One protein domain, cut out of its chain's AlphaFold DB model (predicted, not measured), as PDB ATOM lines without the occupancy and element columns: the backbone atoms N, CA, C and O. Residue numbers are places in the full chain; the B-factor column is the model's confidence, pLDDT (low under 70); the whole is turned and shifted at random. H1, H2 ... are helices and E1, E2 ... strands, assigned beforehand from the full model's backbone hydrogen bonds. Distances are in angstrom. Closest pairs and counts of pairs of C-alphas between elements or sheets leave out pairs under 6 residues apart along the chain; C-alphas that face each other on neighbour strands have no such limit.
ATOM      1  N   THR A  10     -21.898  14.022  18.844       97.69
ATOM      2  CA  THR A  10     -20.961  14.756  19.701       97.69
ATOM      3  C   THR A  10     -21.666  15.163  20.989       97.69
ATOM      4  O   THR A  10     -22.689  15.842  20.945       97.69
ATOM      5  N   VAL A  11     -21.115  14.777  22.140       97.81
ATOM      6  CA  VAL A  11     -21.605  15.215  23.456       97.81
ATOM      7  C   VAL A  11     -20.661  16.266  24.006       97.81
ATOM      8  O   VAL A  11     -19.490  15.984  24.247       97.81
ATOM      9  N   ILE A  12     -21.189  17.458  24.260       98.25
ATOM     10  CA  ILE A  12     -20.485  18.541  24.946       98.25
ATOM     11  C   ILE A  12     -21.120  18.675  26.325       98.25
ATOM     12  O   ILE A  12     -22.317  18.935  26.427       98.25
ATOM     13  N   THR A  13     -20.357  18.459  27.394       97.88
ATOM     14  CA  THR A  13     -20.921  18.471  28.749       97.88
ATOM     15  C   THR A  13     -19.977  19.086  29.763       97.88
ATOM     16  O   THR A  13     -18.770  18.894  29.688       97.88
ATOM     17  N   ALA A  14     -20.534  19.810  30.732       97.69
ATOM     18  CA  ALA A  14     -19.824  20.238  31.933       97.69
ATOM     19  C   ALA A  14     -20.016  19.255  33.101       97.69
ATOM     20  O   ALA A  14     -19.362  19.393  34.129       97.69
ATOM     21  N   SER A  15     -20.910  18.269  32.977       97.19
ATOM     22  CA  SER A  15     -21.170  17.289  34.034       97.19
ATOM     23  C   SER A  15     -20.146  16.161  33.984       97.19
ATOM     24  O   SER A  15     -19.986  15.494  32.957       97.19
ATOM     25  N   LEU A  16     -19.504  15.895  35.123       96.81
ATOM     26  CA  LEU A  16     -18.593  14.760  35.243       96.81
ATOM     27  C   LEU A  16     -19.346  13.426  35.134       96.81
ATOM     28  O   LEU A  16     -18.822  12.480  34.554       96.81
ATOM     29  N   ASP A  17     -20.582  13.364  35.636       96.00
ATOM     30  CA  ASP A  17     -21.415  12.156  35.584       96.00
ATOM     31  C   ASP A  17     -21.806  11.802  34.141       96.00
ATOM     32  O   ASP A  17     -21.726  10.643  33.735       96.00
ATOM     33  N   ILE A  18     -22.168  12.805  33.332       96.62
ATOM     34  CA  ILE A  18     -22.474  12.601  31.908       96.62
ATOM     35  C   ILE A  18     -21.214  12.241  31.119       96.62
ATOM     36  O   ILE A  18     -21.267  11.364  30.259       96.62
ATOM     37  N   ALA A  19     -20.075  12.873  31.414       97.19
ATOM     38  CA  ALA A  19     -18.819  12.519  30.763       97.19
ATOM     39  C   ALA A  19     -18.408  11.073  31.068       97.19
ATOM     40  O   ALA A  19     -18.045  10.336  30.156       97.19
ATOM     41  N   GLN A  20     -18.533  10.643  32.325       96.56
ATOM     42  CA  GLN A  20     -18.250   9.266  32.723       96.56
ATOM     43  C   GLN A  20     -19.188   8.265  32.040       96.56
ATOM     44  O   GLN A  20     -18.754   7.194  31.635       96.56
ATOM     45  N   LEU A  21     -20.465   8.612  31.864       95.88
ATOM     46  CA  LEU A  21     -21.424   7.744  31.184       95.88
ATOM     47  C   LEU A  21     -21.035   7.442  29.723       95.88
ATOM     48  O   LEU A  21     -21.343   6.365  29.215       95.88
ATOM     49  N   PHE A  22     -20.386   8.391  29.044       96.50
ATOM     50  CA  PHE A  22     -20.017   8.272  27.632       96.50
ATOM     51  C   PHE A  22     -18.532   7.974  27.389       96.50
ATOM     52  O   PHE A  22     -18.155   7.803  26.232       96.50
ATOM     53  N   SER A  23     -17.690   7.887  28.428       96.19
ATOM     54  CA  SER A  23     -16.225   7.812  28.282       96.19
ATOM     55  C   SER A  23     -15.744   6.620  27.458       96.19
ATOM     56  O   SER A  23     -14.760   6.732  26.731       96.19
ATOM     57  N   ASP A  24     -16.462   5.502  27.546       95.25
ATOM     58  CA  ASP A  24     -16.061   4.235  26.933       95.25
ATOM     59  C   ASP A  24     -16.790   3.978  25.602       95.25
ATOM     60  O   ASP A  24     -16.653   2.913  24.996       95.25
ATOM     61  N   ARG A  25     -17.591   4.944  25.128       95.50
ATOM     62  CA  ARG A  25     -18.385   4.802  23.905       95.50
ATOM     63  C   ARG A  25     -17.637   5.291  22.674       95.50
ATOM     64  O   ARG A  25     -17.434   6.483  22.481       95.50
ATOM     65  N   THR A  26     -17.319   4.363  21.778       95.38
ATOM     66  CA  THR A  26     -16.561   4.644  20.548       95.38
ATOM     67  C   THR A  26     -17.357   5.366  19.463       95.38
ATOM     68  O   THR A  26     -16.769   5.905  18.533       95.38
ATOM     69  N   ASP A  27     -18.687   5.358  19.538       95.75
ATOM     70  CA  ASP A  27     -19.574   6.056  18.600       95.75
ATOM     71  C   ASP A  27     -19.934   7.482  19.051       95.75
ATOM     72  O   ASP A  27     -20.712   8.162  18.381       95.75
ATOM     73  N   ILE A  28     -19.378   7.931  20.180       97.25
ATOM     74  CA  ILE A  28     -19.630   9.247  20.759       97.25
ATOM     75  C   ILE A  28     -18.335  10.053  20.759       97.25
ATOM     76  O   ILE A  28     -17.350   9.669  21.387       97.25
ATOM     77  N   GLN A  29     -18.344  11.214  20.108       97.38
ATOM     78  CA  GLN A  29     -17.284  12.195  20.311       97.38
ATOM     79  C   GLN A  29     -17.577  12.971  21.598       97.38
ATOM     80  O   GLN A  29     -18.445  13.842  21.627       97.38
ATOM     81  N   LEU A  30     -16.863  12.655  22.675       97.62
ATOM     82  CA  LEU A  30     -17.052  13.309  23.968       97.62
ATOM     83  C   LEU A  30     -16.132  14.529  24.128       97.62
ATOM     84  O   LEU A  30     -14.910  14.424  24.023       97.62
ATOM     85  N   ILE A  31     -16.726  15.676  24.449       98.00
ATOM     86  CA  ILE A  31     -16.051  16.920  24.823       98.00
ATOM     87  C   ILE A  31     -16.476  17.270  26.251       98.00
ATOM     88  O   ILE A  31     -17.597  17.720  26.496       98.00
ATOM     89  N   LEU A  32     -15.566  17.071  27.204       97.81
ATOM     90  CA  LEU A  32     -15.763  17.513  28.581       97.81
ATOM     91  C   LEU A  32     -15.288  18.963  28.724       97.81
ATOM     92  O   LEU A  32     -14.109  19.270  28.530       97.81
ATOM     93  N   LEU A  33     -16.211  19.850  29.076       97.81
ATOM     94  CA  LEU A  33     -15.922  21.239  29.394       97.81
ATOM     95  C   LEU A  33     -15.214  21.287  30.748       97.81
ATOM     96  O   LEU A  33     -15.805  20.973  31.776       97.81
ATOM     97  N   GLY A  34     -13.930  21.636  30.733       94.75
ATOM     98  CA  GLY A  34     -13.134  21.809  31.944       94.75
ATOM     99  C   GLY A  34     -13.318  23.192  32.569       94.75
ATOM    100  O   GLY A  34     -13.821  24.118  31.942       94.75
ATOM    101  N   GLY A  35     -12.836  23.348  33.799       96.75
ATOM    102  CA  GLY A  35     -12.906  24.599  34.542       96.75
ATOM    103  C   GLY A  35     -12.783  24.352  36.037       96.75
ATOM    104  O   GLY A  35     -12.087  23.430  36.463       96.75
ATOM    105  N   GLN A  36     -13.466  25.164  36.839       97.50
ATOM    106  CA  GLN A  36     -13.512  24.954  38.280       97.50
ATOM    107  C   GLN A  36     -14.495  23.829  38.606       97.50
ATOM    108  O   GLN A  36     -15.662  23.902  38.235       97.50
ATOM    109  N   TRP A  37     -14.023  22.797  39.300       97.31
ATOM    110  CA  TRP A  37     -14.859  21.686  39.744       97.31
ATOM    111  C   TRP A  37     -15.766  22.100  40.909       97.31
ATOM    112  O   TRP A  37     -15.276  22.527  41.957       97.31
ATOM    113  N   ASP A  38     -17.075  21.917  40.741       95.38
ATOM    114  CA  ASP A  38     -18.071  22.003  41.807       95.38
ATOM    115  C   ASP A  38     -18.463  20.585  42.244       95.38
ATOM    116  O   ASP A  38     -19.187  19.861  41.556       95.38
ATOM    117  N   SER A  39     -17.996  20.181  43.427       94.69
ATOM    118  CA  SER A  39     -18.275  18.853  43.977       94.69
ATOM    119  C   SER A  39     -19.737  18.641  44.370       94.69
ATOM    120  O   SER A  39     -20.191  17.497  44.385       94.69
ATOM    121  N   LYS A  40     -20.477  19.714  44.671       91.19
ATOM    122  CA  LYS A  40     -21.881  19.659  45.091       91.19
ATOM    123  C   LYS A  40     -22.814  19.538  43.891       91.19
ATOM    124  O   LYS A  40     -23.801  18.816  43.974       91.19
ATOM    125  N   GLN A  41     -22.531  20.257  42.806       90.38
ATOM    126  CA  GLN A  41     -23.302  20.181  41.555       90.38
ATOM    127  C   GLN A  41     -22.787  19.108  40.589       90.38
ATOM    128  O   GLN A  41     -23.437  18.830  39.586       90.38
ATOM    129  N   ARG A  42     -21.634  18.497  40.892       95.19
ATOM    130  CA  ARG A  42     -20.979  17.481  40.057       95.19
ATOM    131  C   ARG A  42     -20.707  17.962  38.620       95.19
ATOM    132  O   ARG A  42     -20.775  17.188  37.659       95.19
ATOM    133  N   LEU A  43     -20.357  19.240  38.471       96.44
ATOM    134  CA  LEU A  43     -20.071  19.867  37.181       96.44
ATOM    135  C   LEU A  43     -18.873  20.819  37.243       96.44
ATOM    136  O   LEU A  43     -18.458  21.258  38.314       96.44
ATOM    137  N   PHE A  44     -18.322  21.141  36.078       98.25
ATOM    138  CA  PHE A  44     -17.344  22.207  35.907       98.25
ATOM    139  C   PHE A  44     -18.050  23.536  35.629       98.25
ATOM    140  O   PHE A  44     -19.004  23.598  34.860       98.25
ATOM    141  N   ALA A  45     -17.570  24.609  36.247       97.44
ATOM    142  CA  ALA A  45     -18.106  25.954  36.082       97.44
ATOM    143  C   ALA A  45     -16.976  26.996  36.005       97.44
ATOM    144  O   ALA A  45     -15.800  26.659  35.818       97.44
ATOM    145  N   GLY A  46     -17.337  28.274  36.103       97.31
ATOM    146  CA  GLY A  46     -16.403  29.395  36.070       97.31
ATOM    147  C   GLY A  46     -15.980  29.810  34.660       97.31
ATOM    148  O   GLY A  46     -16.391  29.234  33.651       97.31
ATOM    149  N   SER A  47     -15.137  30.839  34.597       97.62
ATOM    150  CA  SER A  47     -14.787  31.547  33.358       97.62
ATOM    151  C   SER A  47     -14.214  30.647  32.261       97.62
ATOM    152  O   SER A  47     -14.529  30.849  31.088       97.62
ATOM    153  N   ALA A  48     -13.413  29.641  32.624       97.75
ATOM    154  CA  ALA A  48     -12.859  28.676  31.678       97.75
ATOM    155  C   ALA A  48     -13.962  27.841  31.010       97.75
ATOM    156  O   ALA A  48     -13.991  27.753  29.784       97.75
ATOM    157  N   THR A  49     -14.908  27.318  31.798       98.50
ATOM    158  CA  THR A  49     -16.056  26.559  31.286       98.50
ATOM    159  C   THR A  49     -16.893  27.422  30.349       98.50
ATOM    160  O   THR A  49     -17.144  27.032  29.211       98.50
ATOM    161  N   LEU A  50     -17.253  28.634  30.785       98.44
ATOM    162  CA  LEU A  50     -18.071  29.554  29.990       98.44
ATOM    163  C   LEU A  50     -17.381  29.942  28.674       98.44
ATOM    164  O   LEU A  50     -18.016  29.950  27.626       98.44
ATOM    165  N   SER A  51     -16.066  30.180  28.702       97.75
ATOM    166  CA  SER A  51     -15.281  30.510  27.502       97.75
ATOM    167  C   SER A  51     -15.111  29.336  26.534       97.75
ATOM    168  O   SER A  51     -14.818  29.549  25.359       97.75
ATOM    169  N   LEU A  52     -15.209  28.096  27.019       97.44
ATOM    170  CA  LEU A  52     -15.186  26.912  26.166       97.44
ATOM    171  C   LEU A  52     -16.544  26.691  25.508       97.44
ATOM    172  O   LEU A  52     -16.574  26.442  24.307       97.44
ATOM    173  N   VAL A  53     -17.645  26.838  26.254       97.88
ATOM    174  CA  VAL A  53     -19.014  26.669  25.731       97.88
ATOM    175  C   VAL A  53     -19.247  27.528  24.488       97.88
ATOM    176  O   VAL A  53     -19.758  27.026  23.491       97.88
ATOM    177  N   THR A  54     -18.791  28.785  24.491       96.88
ATOM    178  CA  THR A  54     -18.987  29.718  23.364       96.88
ATOM    179  C   THR A  54     -18.249  29.345  22.077       96.88
ATOM    180  O   THR A  54     -18.512  29.931  21.030       96.88
ATOM    181  N   ARG A  55     -17.317  28.385  22.119       97.06
ATOM    182  CA  ARG A  55     -16.601  27.900  20.926       97.06
ATOM    183  C   ARG A  55     -17.417  26.899  20.121       97.06
ATOM    184  O   ARG A  55     -17.007  26.530  19.021       97.06
ATOM    185  N   TYR A  56     -18.528  26.437  20.679       97.12
ATOM    186  CA  TYR A  56     -19.371  25.420  20.090       97.12
ATOM    187  C   TYR A  56     -20.731  25.997  19.721       97.12
ATOM    188  O   TYR A  56     -21.195  26.983  20.289       97.12
ATOM    189  N   ARG A  57     -21.373  25.339  18.761       97.31
ATOM    190  CA  ARG A  57     -22.776  25.539  18.434       97.31
ATOM    191  C   ARG A  57     -23.420  24.164  18.354       97.31
ATOM    192  O   ARG A  57     -23.230  23.465  17.363       97.31
ATOM    193  N   ALA A  58     -24.085  23.760  19.429       98.38
ATOM    194  CA  ALA A  58     -24.779  22.486  19.503       98.38
ATOM    195  C   ALA A  58     -26.118  22.562  18.762       98.38
ATOM    196  O   ALA A  58     -26.752  23.617  18.697       98.38
ATOM    197  N   ASP A  59     -26.577  21.429  18.245       98.25
ATOM    198  CA  ASP A  59     -27.934  21.340  17.711       98.25
ATOM    199  C   ASP A  59     -28.951  21.452  18.856       98.25
ATOM    200  O   ASP A  59     -29.891  22.237  18.777       98.25
ATOM    201  N   ILE A  60     -28.703  20.748  19.969       98.00
ATOM    202  CA  ILE A  60     -29.623  20.643  21.108       98.00
ATOM    203  C   ILE A  60     -28.872  20.884  22.425       98.00
ATOM    204  O   ILE A  60     -27.863  20.228  22.697       98.00
ATOM    205  N   ALA A  61     -29.396  21.766  23.280       98.12
ATOM    206  CA  ALA A  61     -29.054  21.814  24.700       98.12
ATOM    207  C   ALA A  61     -30.096  21.044  25.517       98.12
ATOM    208  O   ALA A  61     -31.277  21.382  25.507       98.12
ATOM    209  N   ILE A  62     -29.639  20.035  26.264       97.25
ATOM    210  CA  ILE A  62     -30.470  19.272  27.201       97.25
ATOM    211  C   ILE A  62     -30.104  19.692  28.620       97.25
ATOM    212  O   ILE A  62     -28.976  19.464  29.064       97.25
ATOM    213  N   LEU A  63     -31.056  20.285  29.338       96.19
ATOM    214  CA  LEU A  63     -30.862  20.781  30.697       96.19
ATOM    215  C   LEU A  63     -31.792  20.083  31.691       96.19
ATOM    216  O   LEU A  63     -32.925  19.733  31.372       96.19
ATOM    217  N   GLY A  64     -31.318  19.931  32.927       93.00
ATOM    218  CA  GLY A  64     -32.163  19.601  34.075       93.00
ATOM    219  C   GLY A  64     -32.653  20.856  34.804       93.00
ATOM    220  O   GLY A  64     -31.966  21.887  34.820       93.00
ATOM    221  N   ALA A  65     -33.807  20.762  35.464       89.88
ATOM    222  CA  ALA A  65     -34.361  21.846  36.277       89.88
ATOM    223  C   ALA A  65     -33.983  21.748  37.768       89.88
ATOM    224  O   ALA A  65     -34.148  20.702  38.399       89.88
ATOM    225  N   CYS A  66     -33.547  22.865  38.366       93.50
ATOM    226  CA  CYS A  66     -33.552  23.005  39.832       93.50
ATOM    227  C   CYS A  66     -34.932  23.446  40.322       93.50
ATOM    228  O   CYS A  66     -35.419  22.935  41.326       93.50
ATOM    229  N   ALA A  67     -35.556  24.367  39.589       97.00
ATOM    230  CA  ALA A  67     -36.925  24.799  39.790       97.00
ATOM    231  C   ALA A  67     -37.495  25.375  38.489       97.00
ATOM    232  O   ALA A  67     -36.767  25.982  37.696       97.00
ATOM    233  N   LEU A  68     -38.792  25.173  38.279       97.31
ATOM    234  CA  LEU A  68     -39.518  25.603  37.096       97.31
ATOM    235  C   LEU A  68     -40.867  26.195  37.504       97.31
ATOM    236  O   LEU A  68     -41.623  25.578  38.257       97.31
ATOM    237  N   HIS A  69     -41.184  27.382  36.994       96.25
ATOM    238  CA  HIS A  69     -42.430  28.083  37.295       96.25
ATOM    239  C   HIS A  69     -43.075  28.627  36.020       96.25
ATOM    240  O   HIS A  69     -42.390  29.242  35.205       96.25
ATOM    241  N   ALA A  70     -44.395  28.471  35.877       93.12
ATOM    242  CA  ALA A  70     -45.125  28.805  34.650       93.12
ATOM    243  C   ALA A  70     -44.924  30.267  34.204       93.12
ATOM    244  O   ALA A  70     -44.697  30.544  33.035       93.12
ATOM    245  N   GLY A  71     -44.931  31.212  35.151       92.75
ATOM    246  CA  GLY A  71     -44.720  32.637  34.853       92.75
ATOM    247  C   GLY A  71     -43.282  33.150  34.994       92.75
ATOM    248  O   GLY A  71     -42.993  34.254  34.544       92.75
ATOM    249  N   LEU A  72     -42.382  32.404  35.650       95.19
ATOM    250  CA  LEU A  72     -41.036  32.899  36.010       95.19
ATOM    251  C   LEU A  72     -39.905  32.123  35.319       95.19
ATOM    252  O   LEU A  72     -38.764  32.584  35.301       95.19
ATOM    253  N   GLY A  73     -40.232  30.993  34.693       95.62
ATOM    254  CA  GLY A  73     -39.309  30.190  33.912       95.62
ATOM    255  C   GLY A  73     -38.415  29.286  34.752       95.62
ATOM    256  O   GLY A  73     -38.738  28.897  35.879       95.62
ATOM    257  N   LEU A  74     -37.294  28.912  34.143       98.12
ATOM    258  CA  LEU A  74     -36.264  28.062  34.719       98.12
ATOM    259  C   LEU A  74     -35.363  28.884  35.643       98.12
ATOM    260  O   LEU A  74     -34.869  29.951  35.271       98.12
ATOM    261  N   SER A  75     -35.094  28.348  36.831       98.44
ATOM    262  CA  SER A  75     -34.164  28.934  37.799       98.44
ATOM    263  C   SER A  75     -33.256  27.876  38.431       98.44
ATOM    264  O   SER A  75     -33.540  26.674  38.382       98.44
ATOM    265  N   ALA A  76     -32.129  28.327  38.980       97.12
ATOM    266  CA  ALA A  76     -31.088  27.514  39.596       97.12
ATOM    267  C   ALA A  76     -30.757  27.998  41.013       97.12
ATOM    268  O   ALA A  76     -30.822  29.188  41.319       97.12
ATOM    269  N   SER A  77     -30.376  27.054  41.879       95.56
ATOM    270  CA  SER A  77     -30.040  27.330  43.288       95.56
ATOM    271  C   SER A  77     -28.676  28.008  43.470       95.56
ATOM    272  O   SER A  77     -28.409  28.600  44.516       95.56
ATOM    273  N   GLN A  78     -27.811  27.945  42.453       95.31
ATOM    274  CA  GLN A  78     -26.466  28.516  42.463       95.31
ATOM    275  C   GLN A  78     -26.202  29.300  41.174       95.31
ATOM    276  O   GLN A  78     -26.573  28.850  40.090       95.31
ATOM    277  N   GLU A  79     -25.517  30.438  41.295       96.25
ATOM    278  CA  GLU A  79     -25.196  31.319  40.164       96.25
ATOM    279  C   GLU A  79     -24.361  30.604  39.100       96.25
ATOM    280  O   GLU A  79     -24.681  30.668  37.919       96.25
ATOM    281  N   ALA A  80     -23.352  29.841  39.526       95.75
ATOM    282  CA  ALA A  80     -22.450  29.129  38.628       95.75
ATOM    283  C   ALA A  80     -23.172  28.096  37.740       95.75
ATOM    284  O   ALA A  80     -22.862  27.975  36.557       95.75
ATOM    285  N   ASP A  81     -24.162  27.378  38.284       95.62
ATOM    286  CA  ASP A  81     -25.020  26.472  37.505       95.62
ATOM    287  C   ASP A  81     -25.935  27.261  36.554       95.62
ATOM    288  O   ASP A  81     -26.089  26.900  35.385       95.62
ATOM    289  N   ALA A  82     -26.485  28.391  37.017       97.62
ATOM    290  CA  ALA A  82     -27.285  29.273  36.172       97.62
ATOM    291  C   ALA A  82     -26.485  29.797  34.969       97.62
ATOM    292  O   ALA A  82     -26.994  29.792  33.848       97.62
ATOM    293  N   ASP A  83     -25.237  30.217  35.186       97.94
ATOM    294  CA  ASP A  83     -24.332  30.703  34.145       97.94
ATOM    295  C   ASP A  83     -24.037  29.639  33.094       97.94
ATOM    296  O   ASP A  83     -24.148  29.909  31.897       97.94
ATOM    297  N   VAL A  84     -23.702  28.421  33.528       98.12
ATOM    298  CA  VAL A  84     -23.424  27.311  32.608       98.12
ATOM    299  C   VAL A  84     -24.665  26.984  31.781       98.12
ATOM    300  O   VAL A  84     -24.567  26.891  30.559       98.12
ATOM    301  N   LYS A  85     -25.845  26.897  32.405       98.12
ATOM    302  CA  LYS A  85     -27.110  26.661  31.693       98.12
ATOM    303  C   LYS A  85     -27.420  27.762  30.681       98.12
ATOM    304  O   LYS A  85     -27.746  27.452  29.538       98.12
ATOM    305  N   ARG A  86     -27.272  29.039  31.058       98.62
ATOM    306  CA  ARG A  86     -27.457  30.180  30.141       98.62
ATOM    307  C   ARG A  86     -26.497  30.116  28.957       98.62
ATOM    308  O   ARG A  86     -26.922  30.329  27.826       98.62
ATOM    309  N   ALA A  87     -25.228  29.794  29.204       98.44
ATOM    310  CA  ALA A  87     -24.236  29.650  28.146       98.44
ATOM    311  C   ALA A  87     -24.565  28.478  27.210       98.44
ATOM    312  O   ALA A  87     -24.423  28.619  26.000       98.44
ATOM    313  N   MET A  88     -25.037  27.349  27.750       98.44
ATOM    314  CA  MET A  88     -25.459  26.197  26.948       98.44
ATOM    315  C   MET A  88     -26.642  26.542  26.042       98.44
ATOM    316  O   MET A  88     -26.566  26.239  24.859       98.44
ATOM    317  N   LEU A  89     -27.669  27.223  26.567       98.38
ATOM    318  CA  LEU A  89     -28.805  27.701  25.765       98.38
ATOM    319  C   LEU A  89     -28.336  28.663  24.665       98.38
ATOM    320  O   LEU A  89     -28.643  28.487  23.493       98.38
ATOM    321  N   ALA A  90     -27.507  29.650  25.011       98.31
ATOM    322  CA  ALA A  90     -26.985  30.602  24.029       98.31
ATOM    323  C   ALA A  90     -26.125  29.943  22.928       98.31
ATOM    324  O   ALA A  90     -25.991  30.499  21.838       98.31
ATOM    325  N   ALA A  91     -25.540  28.776  23.207       98.31
ATOM    326  CA  ALA A  91     -24.697  28.012  22.294       98.31
ATOM    327  C   ALA A  91     -25.441  26.855  21.598       98.31
ATOM    328  O   ALA A  91     -24.788  25.971  21.038       98.31
ATOM    329  N   SER A  92     -26.778  26.835  21.608       98.50
ATOM    330  CA  SER A  92     -27.586  25.785  20.974       98.50
ATOM    331  C   SER A  92     -28.694  26.324  20.070       98.50
ATOM    332  O   SER A  92     -29.142  27.454  20.236       98.50
ATOM    333  N   ALA A  93     -29.128  25.520  19.095       98.00
ATOM    334  CA  ALA A  93     -30.273  25.859  18.248       98.00
ATOM    335  C   ALA A  93     -31.617  25.484  18.896       98.00
ATOM    336  O   ALA A  93     -32.596  26.207  18.730       98.00
ATOM    337  N   GLU A  94     -31.654  24.376  19.638       97.94
ATOM    338  CA  GLU A  94     -32.863  23.831  20.251       97.94
ATOM    339  C   GLU A  94     -32.672  23.584  21.754       97.94
ATOM    340  O   GLU A  94     -31.586  23.222  22.210       97.94
ATOM    341  N   HIS A  95     -33.731  23.782  22.542       98.12
ATOM    342  CA  HIS A  95     -33.665  23.831  24.009       98.12
ATOM    343  C   HIS A  95     -34.628  22.831  24.624       98.12
ATOM    344  O   HIS A  95     -35.849  22.991  24.533       98.12
ATOM    345  N   TRP A  96     -34.068  21.789  25.227       97.81
ATOM    346  CA  TRP A  96     -34.803  20.691  25.831       97.81
ATOM    347  C   TRP A  96     -34.616  20.745  27.340       97.81
ATOM    348  O   TRP A  96     -33.493  20.696  27.851       97.81
ATOM    349  N   LEU A  97     -35.724  20.830  28.064       97.38
ATOM    350  CA  LEU A  97     -35.733  20.857  29.515       97.38
ATOM    351  C   LEU A  97     -36.345  19.569  30.048       97.38
ATOM    352  O   LEU A  97     -37.430  19.171  29.635       97.38
ATOM    353  N   VAL A  98     -35.664  18.944  31.002       95.94
ATOM    354  CA  VAL A  98     -36.188  17.794  31.734       95.94
ATOM    355  C   VAL A  98     -36.400  18.181  33.190       95.94
ATOM    356  O   VAL A  98     -35.489  18.689  33.854       95.94
ATOM    357  N   ALA A  99     -37.607  17.945  33.692       95.94
ATOM    358  CA  ALA A  99     -37.969  18.251  35.065       95.94
ATOM    359  C   ALA A  99     -38.865  17.153  35.635       95.94
ATOM    360  O   ALA A  99     -39.838  16.749  35.011       95.94
ATOM    361  N   ASP A 100     -38.551  16.700  36.847       95.75
ATOM    362  CA  ASP A 100     -39.522  15.949  37.630       95.75
ATOM    363  C   ASP A 100     -40.529  16.906  38.276       95.75
ATOM    364  O   ASP A 100     -40.316  18.119  38.422       95.75
ATOM    365  N   HIS A 101     -41.630  16.334  38.725       95.56
ATOM    366  CA  HIS A 101     -42.717  17.089  39.290       95.56
ATOM    367  C   HIS A 101     -42.402  17.845  40.581       95.56
ATOM    368  O   HIS A 101     -43.144  18.755  40.961       95.56
ATOM    369  N   THR A 102     -41.338  17.462  41.289       96.56
ATOM    370  CA  THR A 102     -40.899  18.140  42.512       96.56
ATOM    371  C   THR A 102     -40.270  19.496  42.203       96.56
ATOM    372  O   THR A 102     -40.143  20.323  43.108       96.56
ATOM    373  N   LYS A 103     -39.897  19.742  40.938       96.88
ATOM    374  CA  LYS A 103     -39.323  21.008  40.459       96.88
ATOM    375  C   LYS A 103     -40.378  22.023  40.020       96.88
ATOM    376  O   LYS A 103     -40.046  23.198  39.895       96.88
ATOM    377  N   LEU A 104     -41.613  21.584  39.784       96.56
ATOM    378  CA  LEU A 104     -42.695  22.403  39.232       96.56
ATOM    379  C   LEU A 104     -43.280  23.368  40.268       96.56
ATOM    380  O   LEU A 104     -43.332  23.061  41.459       96.56
ATOM    381  N   ASN A 105     -43.752  24.524  39.798       96.00
ATOM    382  CA  ASN A 105     -44.279  25.625  40.614       96.00
ATOM    383  C   ASN A 105     -43.297  26.100  41.701       96.00
ATOM    384  O   ASN A 105     -43.702  26.523  42.786       96.00
ATOM    385  N   ARG A 106     -41.992  26.036  41.416       97.06
ATOM    386  CA  ARG A 106     -40.925  26.490  42.319       97.06
ATOM    387  C   ARG A 106     -40.042  27.526  41.650       97.06
ATOM    388  O   ARG A 106     -39.947  27.578  40.430       97.06
ATOM    389  N   CYS A 107     -39.355  28.312  42.470       97.06
ATOM    390  CA  CYS A 107     -38.345  29.265  42.031       97.06
ATOM    391  C   CYS A 107     -37.101  29.156  42.904       97.06
ATOM    392  O   CYS A 107     -37.196  28.914  44.107       97.06
ATOM    393  N   GLU A 108     -35.959  29.397  42.284       97.81
ATOM    394  CA  GLU A 108     -34.663  29.548  42.926       97.81
ATOM    395  C   GLU A 108     -34.100  30.954  42.638       97.81
ATOM    396  O   GLU A 108     -34.548  31.609  41.691       97.81
ATOM    397  N   PRO A 109     -33.119  31.446  43.422       97.94
ATOM    398  CA  PRO A 109     -32.667  32.836  43.338       97.94
ATOM    399  C   PRO A 109     -32.064  33.244  41.987       97.94
ATOM    400  O   PRO A 109     -32.074  34.428  41.649       97.94
ATOM    401  N   TRP A 110     -31.540  32.294  41.206       98.25
ATOM    402  CA  TRP A 110     -30.816  32.590  39.971       98.25
ATOM    403  C   TRP A 110     -31.644  32.224  38.745       98.25
ATOM    404  O   TRP A 110     -31.810  31.055  38.403       98.25
ATOM    405  N   ARG A 111     -32.160  33.240  38.052       98.06
ATOM    406  CA  ARG A 111     -32.920  33.066  36.807       98.06
ATOM    407  C   ARG A 111     -32.036  32.495  35.696       98.06
ATOM    408  O   ARG A 111     -30.950  33.013  35.456       98.06
ATOM    409  N   VAL A 112     -32.524  31.496  34.968       98.50
ATOM    410  CA  VAL A 112     -31.824  30.905  33.817       98.50
ATOM    411  C   VAL A 112     -32.467  31.350  32.507       98.50
ATOM    412  O   VAL A 112     -31.812  32.023  31.721       98.50
ATOM    413  N   ALA A 113     -33.740  31.014  32.289       97.94
ATOM    414  CA  ALA A 113     -34.446  31.266  31.030       97.94
ATOM    415  C   ALA A 113     -35.961  31.360  31.250       97.94
ATOM    416  O   ALA A 113     -36.471  30.837  32.244       97.94
ATOM    417  N   GLY A 114     -36.680  32.031  30.349       96.38
ATOM    418  CA  GLY A 114     -38.143  31.963  30.308       96.38
ATOM    419  C   GLY A 114     -38.617  30.626  29.734       96.38
ATOM    420  O   GLY A 114     -37.860  29.944  29.050       96.38
ATOM    421  N   LEU A 115     -39.878  30.247  29.975       93.62
ATOM    422  CA  LEU A 115     -40.457  29.073  29.300       93.62
ATOM    423  C   LEU A 115     -40.561  29.266  27.784       93.62
ATOM    424  O   LEU A 115     -40.401  28.301  27.054       93.62
ATOM    425  N   SER A 116     -40.722  30.509  27.322       93.31
ATOM    426  CA  SER A 116     -40.695  30.869  25.899       93.31
ATOM    427  C   SER A 116     -39.362  30.570  25.212       93.31
ATOM    428  O   SER A 116     -39.302  30.534  23.990       93.31
ATOM    429  N   ASP A 117     -38.286  30.402  25.986       95.25
ATOM    430  CA  ASP A 117     -36.977  30.027  25.457       95.25
ATOM    431  C   ASP A 117     -36.826  28.499  25.370       95.25
ATOM    432  O   ASP A 117     -35.808  28.021  24.886       95.25
ATOM    433  N   ILE A 118     -37.785  27.711  25.863       96.69
ATOM    434  CA  ILE A 118     -37.730  26.246  25.868       96.69
ATOM    435  C   ILE A 118     -38.610  25.710  24.739       96.69
ATOM    436  O   ILE A 118     -39.767  26.084  24.616       96.69
ATOM    437  N   HIS A 119     -38.063  24.802  23.933       97.38
ATOM    438  CA  HIS A 119     -38.770  24.218  22.791       97.38
ATOM    439  C   HIS A 119     -39.461  22.904  23.174       97.38
ATOM    440  O   HIS A 119     -40.595  22.643  22.775       97.38
ATOM    441  N   HIS A 120     -38.791  22.090  23.995       97.19
ATOM    442  CA  HIS A 120     -39.315  20.813  24.471       97.19
ATOM    443  C   HIS A 120     -39.197  20.690  25.987       97.19
ATOM    444  O   HIS A 120     -38.113  20.863  26.547       97.19
ATOM    445  N   LEU A 121     -40.302  20.343  26.646       96.50
ATOM    446  CA  LEU A 121     -40.359  20.076  28.079       96.50
ATOM    447  C   LEU A 121     -40.736  18.615  28.322       96.50
ATOM    448  O   LEU A 121     -41.808  18.174  27.925       96.50
ATOM    449  N   PHE A 122     -39.864  17.881  29.002       96.00
ATOM    450  CA  PHE A 122     -40.067  16.484  29.372       96.00
ATOM    451  C   PHE A 122     -40.360  16.388  30.869       96.00
ATOM    452  O   PHE A 122     -39.523  16.781  31.689       96.00
ATOM    453  N   LEU A 123     -41.536  15.864  31.214       96.00
ATOM    454  CA  LEU A 123     -42.032  15.732  32.582       96.00
ATOM    455  C   LEU A 123     -42.357  14.279  32.923       96.00
ATOM    456  O   LEU A 123     -42.697  13.480  32.056       96.00
ATOM    457  N   ASP A 124     -42.311  13.947  34.207       95.38
ATOM    458  CA  ASP A 124     -42.769  12.657  34.740       95.38
ATOM    459  C   ASP A 124     -44.280  12.629  35.031       95.38
ATOM    460  O   ASP A 124     -44.849  11.564  35.261       95.38
ATOM    461  N   ARG A 125     -44.949  13.788  35.030       94.50
ATOM    462  CA  ARG A 125     -46.409  13.895  35.146       94.50
ATOM    463  C   ARG A 125     -46.942  15.183  34.506       94.50
ATOM    464  O   ARG A 125     -46.181  16.141  34.362       94.50
ATOM    465  N   PRO A 126     -48.248  15.258  34.194       93.75
ATOM    466  CA  PRO A 126     -48.870  16.481  33.692       93.75
ATOM    467  C   PRO A 126     -48.701  17.678  34.641       93.75
ATOM    468  O   PRO A 126     -48.793  17.531  35.863       93.75
ATOM    469  N   TRP A 127     -48.509  18.872  34.075       94.12
ATOM    470  CA  TRP A 127     -48.391  20.129  34.818       94.12
ATOM    471  C   TRP A 127     -49.583  21.037  34.508       94.12
ATOM    472  O   TRP A 127     -49.612  21.685  33.474       94.12
ATOM    473  N   ALA A 128     -50.586  21.061  35.389       90.19
ATOM    474  CA  ALA A 128     -51.854  21.751  35.128       90.19
ATOM    475  C   ALA A 128     -51.722  23.281  35.040       90.19
ATOM    476  O   ALA A 128     -52.508  23.926  34.353       90.19
ATOM    477  N   GLU A 129     -50.751  23.870  35.740       87.19
ATOM    478  CA  GLU A 129     -50.498  25.315  35.702       87.19
ATOM    479  C   GLU A 129     -49.711  25.755  34.461       87.19
ATOM    480  O   GLU A 129     -49.583  26.956  34.209       87.19
ATOM    481  N   LEU A 130     -49.183  24.801  33.688       85.12
ATOM    482  CA  LEU A 130     -48.615  25.070  32.379       85.12
ATOM    483  C   LEU A 130     -49.781  25.333  31.422       85.12
ATOM    484  O   LEU A 130     -50.475  24.409  31.009       85.12
ATOM    485  N   GLY A 131     -50.043  26.610  31.143       82.88
ATOM    486  CA  GLY A 131     -51.044  27.000  30.153       82.88
ATOM    487  C   GLY A 131     -50.694  26.505  28.744       82.88
ATOM    488  O   GLY A 131     -49.629  25.937  28.513       82.88
ATOM    489  N   ASP A 132     -51.581  26.772  27.790       81.62
ATOM    490  CA  ASP A 132     -51.360  26.396  26.395       81.62
ATOM    491  C   ASP A 132     -50.371  27.364  25.726       81.62
ATOM    492  O   ASP A 132     -50.724  28.495  25.384       81.62
ATOM    493  N   ASP A 133     -49.130  26.915  25.530       82.94
ATOM    494  CA  ASP A 133     -48.134  27.607  24.710       82.94
ATOM    495  C   ASP A 133     -47.839  26.778  23.446       82.94
ATOM    496  O   ASP A 133     -47.217  25.717  23.541       82.94
ATOM    497  N   PRO A 134     -48.259  27.228  22.247       78.00
ATOM    498  CA  PRO A 134     -48.053  26.477  21.012       78.00
ATOM    499  C   PRO A 134     -46.577  26.376  20.599       78.00
ATOM    500  O   PRO A 134     -46.251  25.552  19.743       78.00
ATOM    501  N   ALA A 135     -45.691  27.207  21.161       84.44
ATOM    502  CA  ALA A 135     -44.255  27.141  20.906       84.44
ATOM    503  C   ALA A 135     -43.540  26.102  21.790       84.44
ATOM    504  O   ALA A 135     -42.404  25.734  21.489       84.44
ATOM    505  N   LEU A 136     -44.201  25.604  22.844       93.12
ATOM    506  CA  LEU A 136     -43.643  24.648  23.795       93.12
ATOM    507  C   LEU A 136     -44.266  23.262  23.605       93.12
ATOM    508  O   LEU A 136     -45.429  23.018  23.915       93.12
ATOM    509  N   SER A 137     -43.458  22.306  23.159       95.44
ATOM    510  CA  SER A 137     -43.880  20.906  23.071       95.44
ATOM    511  C   SER A 137     -43.671  20.189  24.405       95.44
ATOM    512  O   SER A 137     -42.538  20.051  24.870       95.44
ATOM    513  N   VAL A 138     -44.752  19.691  25.006       94.75
ATOM    514  CA  VAL A 138     -44.723  19.000  26.304       94.75
ATOM    515  C   VAL A 138     -44.827  17.489  26.111       94.75
ATOM    516  O   VAL A 138     -45.753  16.997  25.472       94.75
ATOM    517  N   HIS A 139     -43.896  16.755  26.712       95.12
ATOM    518  CA  HIS A 139     -43.813  15.298  26.678       95.12
ATOM    519  C   HIS A 139     -43.924  14.747  28.095       95.12
ATOM    520  O   HIS A 139     -43.169  15.158  28.977       95.12
ATOM    521  N   ILE A 140     -44.836  13.802  28.317       94.31
ATOM    522  CA  ILE A 140     -44.980  13.111  29.602       94.31
ATOM    523  C   ILE A 140     -44.372  11.720  29.459       94.31
ATOM    524  O   ILE A 140     -44.709  11.002  28.522       94.31
ATOM    525  N   ALA A 141     -43.455  11.353  30.354       86.62
ATOM    526  CA  ALA A 141     -42.893  10.012  30.378       86.62
ATOM    527  C   ALA A 141     -43.996   8.989  30.694       86.62
ATOM    528  O   ALA A 141     -44.723   9.145  31.676       86.62
TER     529      ALA A 141
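AT A GLANCE: This is residues 10 to 141 of the 143 residues of the protein "DeoR faimly transcriptional regulator" of Klebsiella pneumoniae (UniProt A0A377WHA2). Two lobes stand side by side, with H3 between them. In the first, H1 packs on a small parallel sheet of E1 and E2, next to the E3 E4 hairpin and H2; in the second, a four-strand parallel sheet and a three-strand antiparallel sheet meet at an angle, and H3 packs on both. A long loop, residues 124 to 136, joins E10 to E11 at the end away from the first lobe. The printed part has 132 residues, with three named helices and eleven named strands in the order E1 H1 E2 E3 E4 H2 E5 E6 E7 H3 E8 E9 E10 E11; the larger sheets run E5 E8 E10 E11 and E6 E7 E9. The class is mixed, helices and strands, and the whole is compact, with a radius of gyration of the C-alphas of 14.7 A and spans of 40 by 32 by 23 A.

HOW THE PARTS SIT: E1, residues 10 to 13, and E2, residues 28 to 32, are parallel neighbours, with N 11 and O 29 at 2.9 A. Between them in the chain comes H1, residues 16 to 22, which completes a strand-helix-strand unit, two parallel neighbour strands with a helix between, whose crossover is right-handed. The closest C-alphas of H1 and E2 are those of Ala 19 and Leu 32, 6.2 A apart. E3, residues 36 to 38, and E4, residues 43 to 45, form an antiparallel hairpin, with N 45 and O 36 at 2.8 A. H2, residues 46 to 53, touches H3, residues 79 to 90, at Leu 50 and Val 84, whose C-alphas are 6.4 A apart; they run the same way at a shallow tilt of 14 degrees. E5, residues 58 to 64, runs on into E6, residues 67 to 69, at 98 degrees across a break of two residues. E6 and E7, residues 73 to 76, form an antiparallel hairpin, with N 73 and O 69 at 2.8 A. E7 is the antiparallel neighbour of E9, residues 110 to 113, with N 76 and O 110 at 2.8 A. H3 is on this sheet at a height over the sheet of 8.3 A, over E9 and along the strands at 10 degrees on the local plane, making two layers, a helix on one face of a sheet. H3 is also on the sheet of E5, at a height of 9.5 A, over E5 and only just along the strands at 28 degrees on the local plane. E5 is parallel to E8, residues 92 to 99, with N 96 and O 61 at 2.8 A. E8 is parallel to E10, residues 120 to 123, with N 97 and O 120 at 2.8 A, and E10 to E11, residues 137 to 140, with N 139 and O 121 at 2.8 A. H1 and H3 are apart. In H1, H2 and H3 every O i to N i+4 pair is within hydrogen-bond range.

IN THESE COORDINATES: E1 begins at C-alpha 10, (-20.961, 14.756, 19.701). From first to last C-alpha, E2 measures 12.0 A, H2 11.0 A and E5 16.6 A. H3 measures 16.2 A, beginning at C-alpha 79, (-25.196, 31.319, 40.164). E8, the longest strand, measures 19.1 A. E11 ends at C-alpha 140, (-44.980, 13.111, 29.602).

THE WHOLE: The two C-alphas farthest apart are those of Thr 26 and Glu 129, at 42.5 A. The printed part has no cut. The link E10 to E11 is long, with 13 residues; E8 to E9 and E9 to E10 are short. The mean pLDDT of the printed part is 95.7, and no printed residue is under 70.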